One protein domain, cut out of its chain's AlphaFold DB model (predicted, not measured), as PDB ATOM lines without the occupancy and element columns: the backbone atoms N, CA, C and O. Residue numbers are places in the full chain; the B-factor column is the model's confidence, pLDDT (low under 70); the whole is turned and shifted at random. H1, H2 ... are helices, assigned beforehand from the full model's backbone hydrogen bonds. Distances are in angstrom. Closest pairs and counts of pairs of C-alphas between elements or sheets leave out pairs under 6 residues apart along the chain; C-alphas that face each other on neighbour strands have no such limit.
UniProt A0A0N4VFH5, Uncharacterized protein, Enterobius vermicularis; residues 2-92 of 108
ATOM      1  N   GLU A   2     332.971 250.391 159.356       66.69
ATOM      2  CA  GLU A   2     332.126 249.600 160.283       66.69
ATOM      3  C   GLU A   2     331.088 250.398 161.096       66.69
ATOM      4  O   GLU A   2     329.963 249.940 161.285       66.69
ATOM      5  N   ARG A   3     331.414 251.626 161.526       72.44
ATOM      6  CA  ARG A   3     330.483 252.457 162.318       72.44
ATOM      7  C   ARG A   3     329.195 252.808 161.573       72.44
ATOM      8  O   ARG A   3     328.157 252.928 162.211       72.44
ATOM      9  N   LEU A   4     329.246 252.955 160.248       78.50
ATOM     10  CA  LEU A   4     328.061 253.284 159.454       78.50
ATOM     11  C   LEU A   4     327.070 252.114 159.435       78.50
ATOM     12  O   LEU A   4     325.882 252.316 159.667       78.50
ATOM     13  N   HIS A   5     327.569 250.893 159.222       80.38
ATOM     14  CA  HIS A   5     326.748 249.681 159.245       80.38
ATOM     15  C   HIS A   5     326.137 249.441 160.627       80.38
ATOM     16  O   HIS A   5     324.960 249.104 160.720       80.38
ATOM     17  N   TYR A   6     326.901 249.688 161.694       81.69
ATOM     18  CA  TYR A   6     326.394 249.582 163.061       81.69
ATOM     19  C   TYR A   6     325.268 250.587 163.352       81.69
ATOM     20  O   TYR A   6     324.241 250.220 163.913       81.69
ATOM     21  N   ILE A   7     325.412 251.843 162.918       80.06
ATOM     22  CA  ILE A   7     324.360 252.858 163.076       80.06
ATOM     23  C   ILE A   7     323.113 252.475 162.277       80.06
ATOM     24  O   ILE A   7     322.004 252.545 162.801       80.06
ATOM     25  N   TRP A   8     323.285 252.045 161.025       85.12
ATOM     26  CA  TRP A   8     322.167 251.606 160.192       85.12
ATOM     27  C   TRP A   8     321.418 250.428 160.829       85.12
ATOM     28  O   TRP A   8     320.189 250.433 160.877       85.12
ATOM     29  N   TYR A   9     322.158 249.477 161.404       87.56
ATOM     30  CA  TYR A   9     321.599 248.358 162.153       87.56
ATOM     31  C   TYR A   9     320.798 248.813 163.380       87.56
ATOM     32  O   TYR A   9     319.652 248.399 163.545       87.56
ATOM     33  N   LEU A  10     321.344 249.712 164.209       86.62
ATOM     34  CA  LEU A  10     320.622 250.251 165.367       86.62
ATOM     35  C   LEU A  10     319.347 250.997 164.956       86.62
ATOM     36  O   LEU A  10     318.305 250.829 165.584       86.62
ATOM     37  N   CYS A  11     319.397 251.786 163.881       85.69
ATOM     38  CA  CYS A  11     318.217 252.458 163.343       85.69
ATOM     39  C   CYS A  11     317.150 251.457 162.876       85.69
ATOM     40  O   CYS A  11     315.971 251.646 163.176       85.69
ATOM     41  N   ALA A  12     317.552 250.388 162.181       90.81
ATOM     42  CA  ALA A  12     316.641 249.338 161.733       90.81
ATOM     43  C   ALA A  12     315.994 248.600 162.916       90.81
ATOM     44  O   ALA A  12     314.778 248.405 162.927       90.81
ATOM     45  N   LEU A  13     316.775 248.262 163.947       90.69
ATOM     46  CA  LEU A  13     316.254 247.666 165.179       90.69
ATOM     47  C   LEU A  13     315.275 248.592 165.901       90.69
ATOM     48  O   LEU A  13     314.229 248.142 166.359       90.69
ATOM     49  N   ASN A  14     315.587 249.885 165.989       88.00
ATOM     50  CA  ASN A  14     314.706 250.851 166.635       88.00
ATOM     51  C   ASN A  14     313.377 250.998 165.877       88.00
ATOM     52  O   ASN A  14     312.313 251.058 166.489       88.00
ATOM     53  N   ALA A  15     313.423 251.008 164.542       90.19
ATOM     54  CA  ALA A  15     312.223 251.020 163.712       90.19
ATOM     55  C   ALA A  15     311.381 249.749 163.906       90.19
ATOM     56  O   ALA A  15     310.158 249.837 164.032       90.19
ATOM     57  N   LEU A  16     312.029 248.582 163.996       92.81
ATOM     58  CA  LEU A  16     311.363 247.313 164.284       92.81
ATOM     59  C   LEU A  16     310.686 247.329 165.661       92.81
ATOM     60  O   LEU A  16     309.509 246.987 165.763       92.81
ATOM     61  N   LEU A  17     311.387 247.786 166.704       91.19
ATOM     62  CA  LEU A  17     310.812 247.960 168.043       91.19
ATOM     63  C   LEU A  17     309.615 248.919 168.022       91.19
ATOM     64  O   LEU A  17     308.610 248.651 168.673       91.19
ATOM     65  N   GLY A  18     309.686 250.005 167.248       89.62
ATOM     66  CA  GLY A  18     308.569 250.931 167.067       89.62
ATOM     67  C   GLY A  18     307.345 250.273 166.420       89.62
ATOM     68  O   GLY A  18     306.224 250.468 166.892       89.62
ATOM     69  N   ALA A  19     307.550 249.457 165.382       93.44
ATOM     70  CA  ALA A  19     306.474 248.723 164.716       93.44
ATOM     71  C   ALA A  19     305.802 247.711 165.660       93.44
ATOM     72  O   ALA A  19     304.581 247.730 165.813       93.44
ATOM     73  N   VAL A  20     306.604 246.903 166.362       92.94
ATOM     74  CA  VAL A  20     306.118 245.929 167.354       92.94
ATOM     75  C   VAL A  20     305.405 246.634 168.511       92.94
ATOM     76  O   VAL A  20     304.304 246.255 168.904       92.94
ATOM     77  N   GLY A  21     305.989 247.716 169.032       91.81
ATOM     78  CA  GLY A  21     305.395 248.514 170.100       91.81
ATOM     79  C   GLY A  21     304.042 249.110 169.710       91.81
ATOM     80  O   GLY A  21     303.134 249.137 170.537       91.81
ATOM     81  N   LYS A  22     303.867 249.538 168.453       92.69
ATOM     82  CA  LYS A  22     302.588 250.053 167.935       92.69
ATOM     83  C   LYS A  22     301.508 248.974 167.871       92.69
ATOM     84  O   LYS A  22     300.354 249.240 168.221       92.69
ATOM     85  N   GLU A  23     301.871 247.774 167.432       93.69
ATOM     86  CA  GLU A  23     300.952 246.638 167.376       93.69
ATOM     87  C   GLU A  23     300.469 246.268 168.782       93.69
ATOM     88  O   GLU A  23     299.266 246.242 169.045       93.69
ATOM     89  N   ILE A  24     301.404 246.123 169.724       91.06
ATOM     90  CA  ILE A  24     301.098 245.835 171.128       91.06
ATOM     91  C   ILE A  24     300.266 246.968 171.751       91.06
ATOM     92  O   ILE A  24     299.270 246.715 172.424       91.06
ATOM     93  N   TYR A  25     300.607 248.231 171.494       91.25
ATOM     94  CA  TYR A  25     299.841 249.374 171.995       91.25
ATOM     95  C   TYR A  25     298.375 249.356 171.542       91.25
ATOM     96  O   TYR A  25     297.476 249.738 172.298       91.25
ATOM     97  N   SER A  26     298.119 248.888 170.319       91.88
ATOM     98  CA  SER A  26     296.772 248.825 169.746       91.88
ATOM     99  C   SER A  26     295.883 247.796 170.450       91.88
ATOM    100  O   SER A  26     294.673 248.006 170.550       91.88
ATOM    101  N   THR A  27     296.466 246.729 171.004       91.12
ATOM    102  CA  THR A  27     295.729 245.672 171.719       91.12
ATOM    103  C   THR A  27     295.530 245.970 173.212       91.12
ATOM    104  O   THR A  27     294.721 245.324 173.879       91.12
ATOM    105  N   MET A  28     296.208 246.985 173.759       90.25
ATOM    106  CA  MET A  28     296.119 247.357 175.174       90.25
ATOM    107  C   MET A  28     294.829 248.098 175.546       90.25
ATOM    108  O   MET A  28     294.253 248.852 174.756       90.25
ATOM    109  N   ASN A  29     294.438 247.989 176.820       91.69
ATOM    110  CA  ASN A  29     293.408 248.830 177.434       91.69
ATOM    111  C   ASN A  29     293.969 250.208 177.854       91.69
ATOM    112  O   ASN A  29     295.180 250.418 177.931       91.69
ATOM    113  N   LYS A  30     293.081 251.168 178.140       90.81
ATOM    114  CA  LYS A  30     293.452 252.557 178.470       90.81
ATOM    115  C   LYS A  30     294.516 252.698 179.581       90.81
ATOM    116  O   LYS A  30     295.457 253.454 179.349       90.81
ATOM    117  N   PRO A  31     294.434 252.011 180.740       89.75
ATOM    118  CA  PRO A  31     295.467 252.143 181.771       89.75
ATOM    119  C   PRO A  31     296.823 251.585 181.313       89.75
ATOM    120  O   PRO A  31     297.827 252.281 181.436       89.75
ATOM    121  N   LYS A  32     296.857 250.407 180.669       89.19
ATOM    122  CA  LYS A  32     298.111 249.826 180.158       89.19
ATOM    123  C   LYS A  32     298.769 250.698 179.093       89.19
ATOM    124  O   LYS A  32     299.985 250.817 179.085       89.19
ATOM    125  N   ARG A  33     297.987 251.368 178.238       91.56
ATOM    126  CA  ARG A  33     298.517 252.339 177.262       91.56
ATOM    127  C   ARG A  33     299.233 253.509 177.937       91.56
ATOM    128  O   ARG A  33     300.280 253.945 177.459       91.56
ATOM    129  N   ILE A  34     298.684 254.016 179.042       91.75
ATOM    130  CA  ILE A  34     299.292 255.116 179.801       91.75
ATOM    131  C   ILE A  34     300.614 254.653 180.414       91.75
ATOM    132  O   ILE A  34     301.622 255.338 180.274       91.75
ATOM    133  N   ASP A  35     300.637 253.476 181.032       91.06
ATOM    134  CA  ASP A  35     301.864 252.951 181.631       91.06
ATOM    135  C   ASP A  35     302.914 252.606 180.569       91.06
ATOM    136  O   ASP A  35     304.081 252.962 180.712       91.06
ATOM    137  N   PHE A  36     302.504 252.016 179.447       91.44
ATOM    138  CA  PHE A  36     303.404 251.718 178.337       91.44
ATOM    139  C   PHE A  36     304.022 252.982 177.736       91.44
ATOM    140  O   PHE A  36     305.240 253.068 177.585       91.44
ATOM    141  N   SER A  37     303.204 254.003 177.460       89.94
ATOM    142  CA  SER A  37     303.706 255.293 176.970       89.94
ATOM    143  C   SER A  37     304.623 255.981 177.985       89.94
ATOM    144  O   SER A  37     305.620 256.580 177.587       89.94
ATOM    145  N   ARG A  38     304.357 255.840 179.291       89.75
ATOM    146  CA  ARG A  38     305.247 256.330 180.351       89.75
ATOM    147  C   ARG A  38     306.587 255.591 180.365       89.75
ATOM    148  O   ARG A  38     307.618 256.245 180.465       89.75
ATOM    149  N   CYS A  39     306.579 254.266 180.220       90.62
ATOM    150  CA  CYS A  39     307.804 253.467 180.135       90.62
ATOM    151  C   CYS A  39     308.679 253.920 178.960       90.62
ATOM    152  O   CYS A  39     309.874 254.156 179.128       90.62
ATOM    153  N   LEU A  40     308.074 254.121 177.783       88.25
ATOM    154  CA  LEU A  40     308.785 254.612 176.601       88.25
ATOM    155  C   LEU A  40     309.284 256.056 176.772       88.25
ATOM    156  O   LEU A  40     310.387 256.377 176.344       88.25
ATOM    157  N   ALA A  41     308.512 256.927 177.428       87.38
ATOM    158  CA  ALA A  41     308.896 258.321 177.668       87.38
ATOM    159  C   ALA A  41     310.094 258.481 178.623       87.38
ATOM    160  O   ALA A  41     310.770 259.512 178.597       87.38
ATOM    161  N   ASN A  42     310.360 257.473 179.457       84.56
ATOM    162  CA  ASN A  42     311.506 257.439 180.365       84.56
ATOM    163  C   ASN A  42     312.821 257.043 179.674       84.56
ATOM    164  O   ASN A  42     313.884 257.108 180.294       84.56
ATOM    165  N   ILE A  43     312.780 256.649 178.399       84.12
ATOM    166  CA  ILE A  43     313.981 256.358 177.617       84.12
ATOM    167  C   ILE A  43     314.633 257.690 177.233       84.12
ATOM    168  O   ILE A  43     314.057 258.510 176.520       84.12
ATOM    169  N   HIS A  44     315.830 257.939 177.761       79.25
ATOM    170  CA  HIS A  44     316.526 259.220 177.599       79.25
ATOM    171  C   HIS A  44     317.511 259.251 176.431       79.25
ATOM    172  O   HIS A  44     317.892 260.338 175.993       79.25
ATOM    173  N   GLU A  45     317.949 258.087 175.961       77.31
ATOM    174  CA  GLU A  45     318.926 257.966 174.888       77.31
ATOM    175  C   GLU A  45     318.249 257.471 173.611       77.31
ATOM    176  O   GLU A  45     317.602 256.425 173.583       77.31
ATOM    177  N   ASP A  46     318.419 258.233 172.532       72.50
ATOM    178  CA  ASP A  46     317.984 257.790 171.212       72.50
ATOM    179  C   ASP A  46     318.776 256.548 170.792       72.50
ATOM    180  O   ASP A  46     320.001 256.516 170.937       72.50
ATOM    181  N   LEU A  47     318.076 255.561 170.221       78.75
ATOM    182  CA  LEU A  47     318.601 254.233 169.869       78.75
ATOM    183  C   LEU A  47     318.993 253.357 171.076       78.75
ATOM    184  O   LEU A  47     319.763 252.409 170.916       78.75
ATOM    185  N   ASP A  48     318.442 253.615 172.266       84.62
ATOM    186  CA  ASP A  48     318.522 252.691 173.405       84.62
ATOM    187  C   ASP A  48     317.604 251.472 173.192       84.62
ATOM    188  O   ASP A  48     316.489 251.367 173.716       84.62
ATOM    189  N   ILE A  49     318.094 250.550 172.359       87.62
ATOM    190  CA  ILE A  49     317.419 249.295 172.011       87.62
ATOM    191  C   ILE A  49     317.088 248.470 173.268       87.62
ATOM    192  O   ILE A  49     315.941 248.026 173.370       87.62
ATOM    193  N   PRO A  50     318.008 248.269 174.240       90.00
ATOM    194  CA  PRO A  50     317.699 247.498 175.442       90.00
ATOM    195  C   PRO A  50     316.539 248.073 176.260       90.00
ATOM    196  O   PRO A  50     315.645 247.320 176.649       90.00
ATOM    197  N   SER A  51     316.507 249.388 176.497       88.38
ATOM    198  CA  SER A  51     315.420 250.004 177.271       88.38
ATOM    199  C   SER A  51     314.082 249.942 176.530       88.38
ATOM    200  O   SER A  51     313.057 249.632 177.142       88.38
ATOM    201  N   GLY A  52     314.086 250.162 175.209       89.00
ATOM    202  CA  GLY A  52     312.895 250.017 174.366       89.00
ATOM    203  C   GLY A  52     312.337 248.593 174.386       89.00
ATOM    204  O   GLY A  52     311.146 248.391 174.633       89.00
ATOM    205  N   ALA A  53     313.208 247.596 174.216       92.06
ATOM    206  CA  ALA A  53     312.842 246.186 174.299       92.06
ATOM    207  C   ALA A  53     312.312 245.812 175.693       92.06
ATOM    208  O   ALA A  53     311.301 245.121 175.791       92.06
ATOM    209  N   LYS A  54     312.929 246.318 176.770       93.12
ATOM    210  CA  LYS A  54     312.477 246.071 178.146       93.12
ATOM    211  C   LYS A  54     311.046 246.567 178.372       93.12
ATOM    212  O   LYS A  54     310.248 245.840 178.956       93.12
ATOM    213  N   CYS A  55     310.693 247.755 177.875       91.69
ATOM    214  CA  CYS A  55     309.318 248.258 177.957       91.69
ATOM    215  C   CYS A  55     308.326 247.388 177.174       91.69
ATOM    216  O   CYS A  55     307.215 247.157 177.648       91.69
ATOM    217  N   ILE A  56     308.718 246.893 175.996       92.25
ATOM    218  CA  ILE A  56     307.888 246.000 175.174       92.25
ATOM    219  C   ILE A  56     307.653 244.657 175.871       92.25
ATOM    220  O   ILE A  56     306.512 244.210 175.955       92.25
ATOM    221  N   ILE A  57     308.696 244.041 176.425       93.06
ATOM    222  CA  ILE A  57     308.577 242.775 177.159       93.06
ATOM    223  C   ILE A  57     307.706 242.968 178.404       93.06
ATOM    224  O   ILE A  57     306.743 242.237 178.602       93.06
ATOM    225  N   ALA A  58     307.951 244.024 179.185       92.38
ATOM    226  CA  ALA A  58     307.142 244.334 180.364       92.38
ATOM    227  C   ALA A  58     305.663 244.580 180.028       92.38
ATOM    228  O   ALA A  58     304.780 244.274 180.826       92.38
ATOM    229  N   ALA A  59     305.379 245.123 178.844       91.12
ATOM    230  CA  ALA A  59     304.025 245.265 178.329       91.12
ATOM    231  C   ALA A  59     303.343 243.918 178.063       91.12
ATOM    232  O   ALA A  59     302.170 243.763 178.405       91.12
ATOM    233  N   VAL A  60     304.066 242.963 177.479       89.69
ATOM    234  CA  VAL A  60     303.573 241.601 177.217       89.69
ATOM    235  C   VAL A  60     303.362 240.845 178.532       89.69
ATOM    236  O   VAL A  60     302.292 240.278 178.753       89.69
ATOM    237  N   ASP A  61     304.326 240.940 179.447       92.00
ATOM    238  CA  ASP A  61     304.315 240.250 180.742       92.00
ATOM    239  C   ASP A  61     303.400 240.918 181.782       92.00
ATOM    240  O   ASP A  61     303.239 240.422 182.893       92.00
ATOM    241  N   ASN A  62     302.761 242.042 181.434       87.12
ATOM    242  CA  ASN A  62     301.935 242.860 182.331       87.12
ATOM    243  C   ASN A  62     302.682 243.400 183.561       87.12
ATOM    244  O   ASN A  62     302.060 243.713 184.576       87.12
ATOM    245  N   ASN A  63     303.997 243.578 183.443       90.69
ATOM    246  CA  ASN A  63     304.879 244.041 184.507       90.69
ATOM    247  C   ASN A  63     305.403 245.480 184.303       90.69
ATOM    248  O   ASN A  63     306.471 245.872 184.774       90.69
ATOM    249  N   LEU A  64     304.652 246.300 183.563       87.25
ATOM    250  CA  LEU A  64     304.993 247.708 183.323       87.25
ATOM    251  C   LEU A  64     305.199 248.536 184.606       87.25
ATOM    252  O   LEU A  64     306.148 249.324 184.627       87.25
ATOM    253  N   PRO A  65     304.377 248.399 185.668       87.62
ATOM    254  CA  PRO A  65     304.542 249.210 186.872       87.62
ATOM    255  C   PRO A  65     305.899 249.016 187.557       87.62
ATOM    256  O   PRO A  65     306.488 249.996 188.015       87.62
ATOM    257  N   GLU A  66     306.418 247.785 187.587       87.69
ATOM    258  CA  GLU A  66     307.718 247.471 188.191       87.69
ATOM    259  C   GLU A  66     308.857 248.124 187.404       87.69
ATOM    260  O   GLU A  66     309.671 248.855 187.969       87.69
ATOM    261  N   VAL A  67     308.851 247.978 186.075       86.50
ATOM    262  CA  VAL A  67     309.879 248.579 185.213       86.50
ATOM    263  C   VAL A  67     309.869 250.107 185.294       86.50
ATOM    264  O   VAL A  67     310.929 250.731 185.347       86.50
ATOM    265  N   ILE A  68     308.690 250.728 185.357       85.00
ATOM    266  CA  ILE A  68     308.565 252.181 185.529       85.00
ATOM    267  C   ILE A  68     309.120 252.616 186.891       85.00
ATOM    268  O   ILE A  68     309.813 253.633 186.972       85.00
ATOM    269  N   ALA A  69     308.840 251.871 187.965       85.62
ATOM    270  CA  ALA A  69     309.359 252.174 189.296       85.62
ATOM    271  C   ALA A  69     310.894 252.096 189.338       85.62
ATOM    272  O   ALA A  69     311.541 253.008 189.861       85.62
ATOM    273  N   GLU A  70     311.483 251.070 188.719       84.81
ATOM    274  CA  GLU A  70     312.936 250.933 188.575       84.81
ATOM    275  C   GLU A  70     313.557 252.102 187.799       84.81
ATOM    276  O   GLU A  70     314.553 252.685 188.239       84.81
ATOM    277  N   GLN A  71     312.959 252.479 186.662       81.12
ATOM    278  CA  GLN A  71     313.410 253.614 185.851       81.12
ATOM    279  C   GLN A  71     313.354 254.922 186.648       81.12
ATOM    280  O   GLN A  71     314.331 255.668 186.688       81.12
ATOM    281  N   ASN A  72     312.246 255.177 187.346       81.19
ATOM    282  CA  ASN A  72     312.079 256.374 188.166       81.19
ATOM    283  C   ASN A  72     313.101 256.425 189.314       81.19
ATOM    284  O   ASN A  72     313.696 257.474 189.567       81.19
ATOM    285  N   ALA A  73     313.372 255.292 189.970       81.31
ATOM    286  CA  ALA A  73     314.404 255.197 191.000       81.31
ATOM    287  C   ALA A  73     315.811 255.465 190.437       81.31
ATOM    288  O   ALA A  73     316.628 256.130 191.081       81.31
ATOM    289  N   ALA A  74     316.101 254.994 189.221       74.94
ATOM    290  CA  ALA A  74     317.362 255.273 188.541       74.94
ATOM    291  C   ALA A  74     317.510 256.760 188.164       74.94
ATOM    292  O   ALA A  74     318.594 257.325 188.336       74.94
ATOM    293  N   ILE A  75     316.429 257.410 187.715       71.69
ATOM    294  CA  ILE A  75     316.396 258.846 187.387       71.69
ATOM    295  C   ILE A  75     316.667 259.694 188.635       71.69
ATOM    296  O   ILE A  75     317.500 260.604 188.589       71.69
ATOM    297  N   LEU A  76     316.025 259.368 189.763       70.50
ATOM    298  CA  LEU A  76     316.238 260.059 191.040       70.50
ATOM    299  C   LEU A  76     317.692 259.954 191.520       70.50
ATOM    300  O   LEU A  76     318.230 260.917 192.059       70.50
ATOM    301  N   ARG A  77     318.350 258.813 191.286       71.12
ATOM    302  CA  ARG A  77     319.754 258.596 191.670       71.12
ATOM    303  C   ARG A  77     320.758 259.312 190.765       71.12
ATOM    304  O   ARG A  77     321.807 259.724 191.248       71.12
ATOM    305  N   LYS A  78     320.485 259.427 189.460       64.25
ATOM    306  CA  LYS A  78     321.455 259.952 188.476       64.25
ATOM    307  C   LYS A  78     321.274 261.432 188.131       64.25
ATOM    308  O   LYS A  78     322.190 262.026 187.562       64.25
ATOM    309  N   GLY A  79     320.147 262.041 188.504       56.84
ATOM    310  CA  GLY A  79     319.786 263.395 188.091       56.84
ATOM    311  C   GLY A  79     319.421 263.425 186.605       56.84
ATOM    312  O   GLY A  79     320.178 262.977 185.748       56.84
ATOM    313  N   SER A  80     318.238 263.947 186.281       53.75
ATOM    314  CA  SER A  80     317.724 264.007 184.908       53.75
ATOM    315  C   SER A  80     318.563 264.954 184.042       53.75
ATOM    316  O   SER A  80     318.289 266.148 183.932       53.75
ATOM    317  N   LYS A  81     319.629 264.442 183.425       52.81
ATOM    318  CA  LYS A  81     320.303 265.117 182.317       52.81
ATOM    319  C   LYS A  81     319.859 264.420 181.043       52.81
ATOM    320  O   LYS A  81     320.350 263.342 180.742       52.81
ATOM    321  N   LYS A  82     318.943 265.049 180.294       52.34
ATOM    322  CA  LYS A  82     318.647 264.659 178.908       52.34
ATOM    323  C   LYS A  82     319.950 264.732 178.121       52.34
ATOM    324  O   LYS A  82     320.432 265.818 177.788       52.34
ATOM    325  N   THR A  83     320.575 263.585 177.902       55.25
ATOM    326  CA  THR A  83     321.800 263.503 177.126       55.25
ATOM    327  C   THR A  83     321.453 263.806 175.676       55.25
ATOM    328  O   THR A  83     320.431 263.355 175.169       55.25
ATOM    329  N   LYS A  84     322.285 264.611 174.998       53.09
ATOM    330  CA  LYS A  84     322.134 264.806 173.550       53.09
ATOM    331  C   LYS A  84     322.039 263.430 172.881       53.09
ATOM    332  O   LYS A  84     322.826 262.563 173.283       53.09
ATOM    333  N   PRO A  85     321.157 263.267 171.884       54.31
ATOM    334  CA  PRO A  85     320.976 262.012 171.178       54.31
ATOM    335  C   PRO A  85     322.294 261.332 170.841       54.31
ATOM    336  O   PRO A  85     323.231 262.004 170.395       54.31
ATOM    337  N   ALA A  86     322.384 260.018 171.045       55.78
ATOM    338  CA  ALA A  86     323.624 259.278 170.815       55.78
ATOM    339  C   ALA A  86     324.149 259.494 169.385       55.78
ATOM    340  O   ALA A  86     325.346 259.718 169.193       55.78
ATOM    341  N   TYR A  87     323.247 259.591 168.401       55.16
ATOM    342  CA  TYR A  87     323.605 259.914 167.021       55.16
ATOM    343  C   TYR A  87     324.296 261.285 166.881       55.16
ATOM    344  O   TYR A  87     325.261 261.405 166.135       55.16
ATOM    345  N   LEU A  88     323.896 262.313 167.639       53.19
ATOM    346  CA  LEU A  88     324.499 263.656 167.582       53.19
ATOM    347  C   LEU A  88     325.932 263.699 168.122       53.19
ATOM    348  O   LEU A  88     326.726 264.521 167.671       53.19
ATOM    349  N   LYS A  89     326.280 262.824 169.070       56.28
ATOM    350  CA  LYS A  89     327.657 262.699 169.580       56.28
ATOM    351  C   LYS A  89     328.558 261.879 168.653       56.28
ATOM    352  O   LYS A  89     329.777 261.980 168.740       56.28
ATOM    353  N   MET A  90     327.973 261.066 167.775       53.31
ATOM    354  CA  MET A  90     328.711 260.164 166.888       53.31
ATOM    355  C   MET A  90     329.178 260.831 165.586       53.31
ATOM    356  O   MET A  90     330.142 260.353 164.991       53.31
ATOM    357  N   TYR A  91     328.563 261.951 165.178       52.25
ATOM    358  CA  TYR A  91     328.982 262.745 164.007       52.25
ATOM    359  C   TYR A  91     330.030 263.824 164.316       52.25
ATOM    360  O   TYR A  91     330.592 264.409 163.394       52.25
ATOM    361  N   THR A  92     330.339 264.098 165.586       50.22
ATOM    362  CA  THR A  92     331.379 265.071 165.956       50.22
ATOM    363  C   THR A  92     332.770 264.440 165.915       50.22
ATOM    364  O   THR A  92     333.449 264.327 166.931       50.22
TER     365      THR A  92
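AT A GLANCE: This is residues 2 to 92 of the 108 residues of an uncharacterized protein of Enterobius vermicularis (UniProt A0A0N4VFH5). The long helix H1 makes one side of an up-and-down bundle of H1 to H4, each running against the one before; H3 of the hairpin H2-H3 packs on H1, and H4 slants away. Short H5 touches no helix. The class is all helix, with 91 residues printed and five named helices, H1 to H5 in order; only just compact, close to loose (radius of gyration of the C-alphas 14.2 A), it spans 41 by 32 by 16 A.

IN THESE COORDINATES: Find C-alpha 2 at (332.126, 249.600, 160.283); H1, residues 2 to 27, runs 38.4 A. H2 is residues 30 to 41, H3 49 to 60, H4 64 to 78, 21.2 A, and H5 86 to 90, ending at (328.711, 260.164, 166.888).

HOW THE PARTS SIT: H1 touches the hub H3, closest at C-alphas 21 and 56, 6.2 A, at a shallow tilt of 18 degrees. H2 touches H3 at C-alphas 39 and 55, 5.8 A. H4, with residues 64 to 68 alone, touches H2 at C-alphas 68 and 39, 5.6 A. Every helix has each O i to N i+4 pair within hydrogen-bond range.

THE WHOLE: The printed part has no cut and no long link; residues 2 and 78 to 92 have pLDDT under 70.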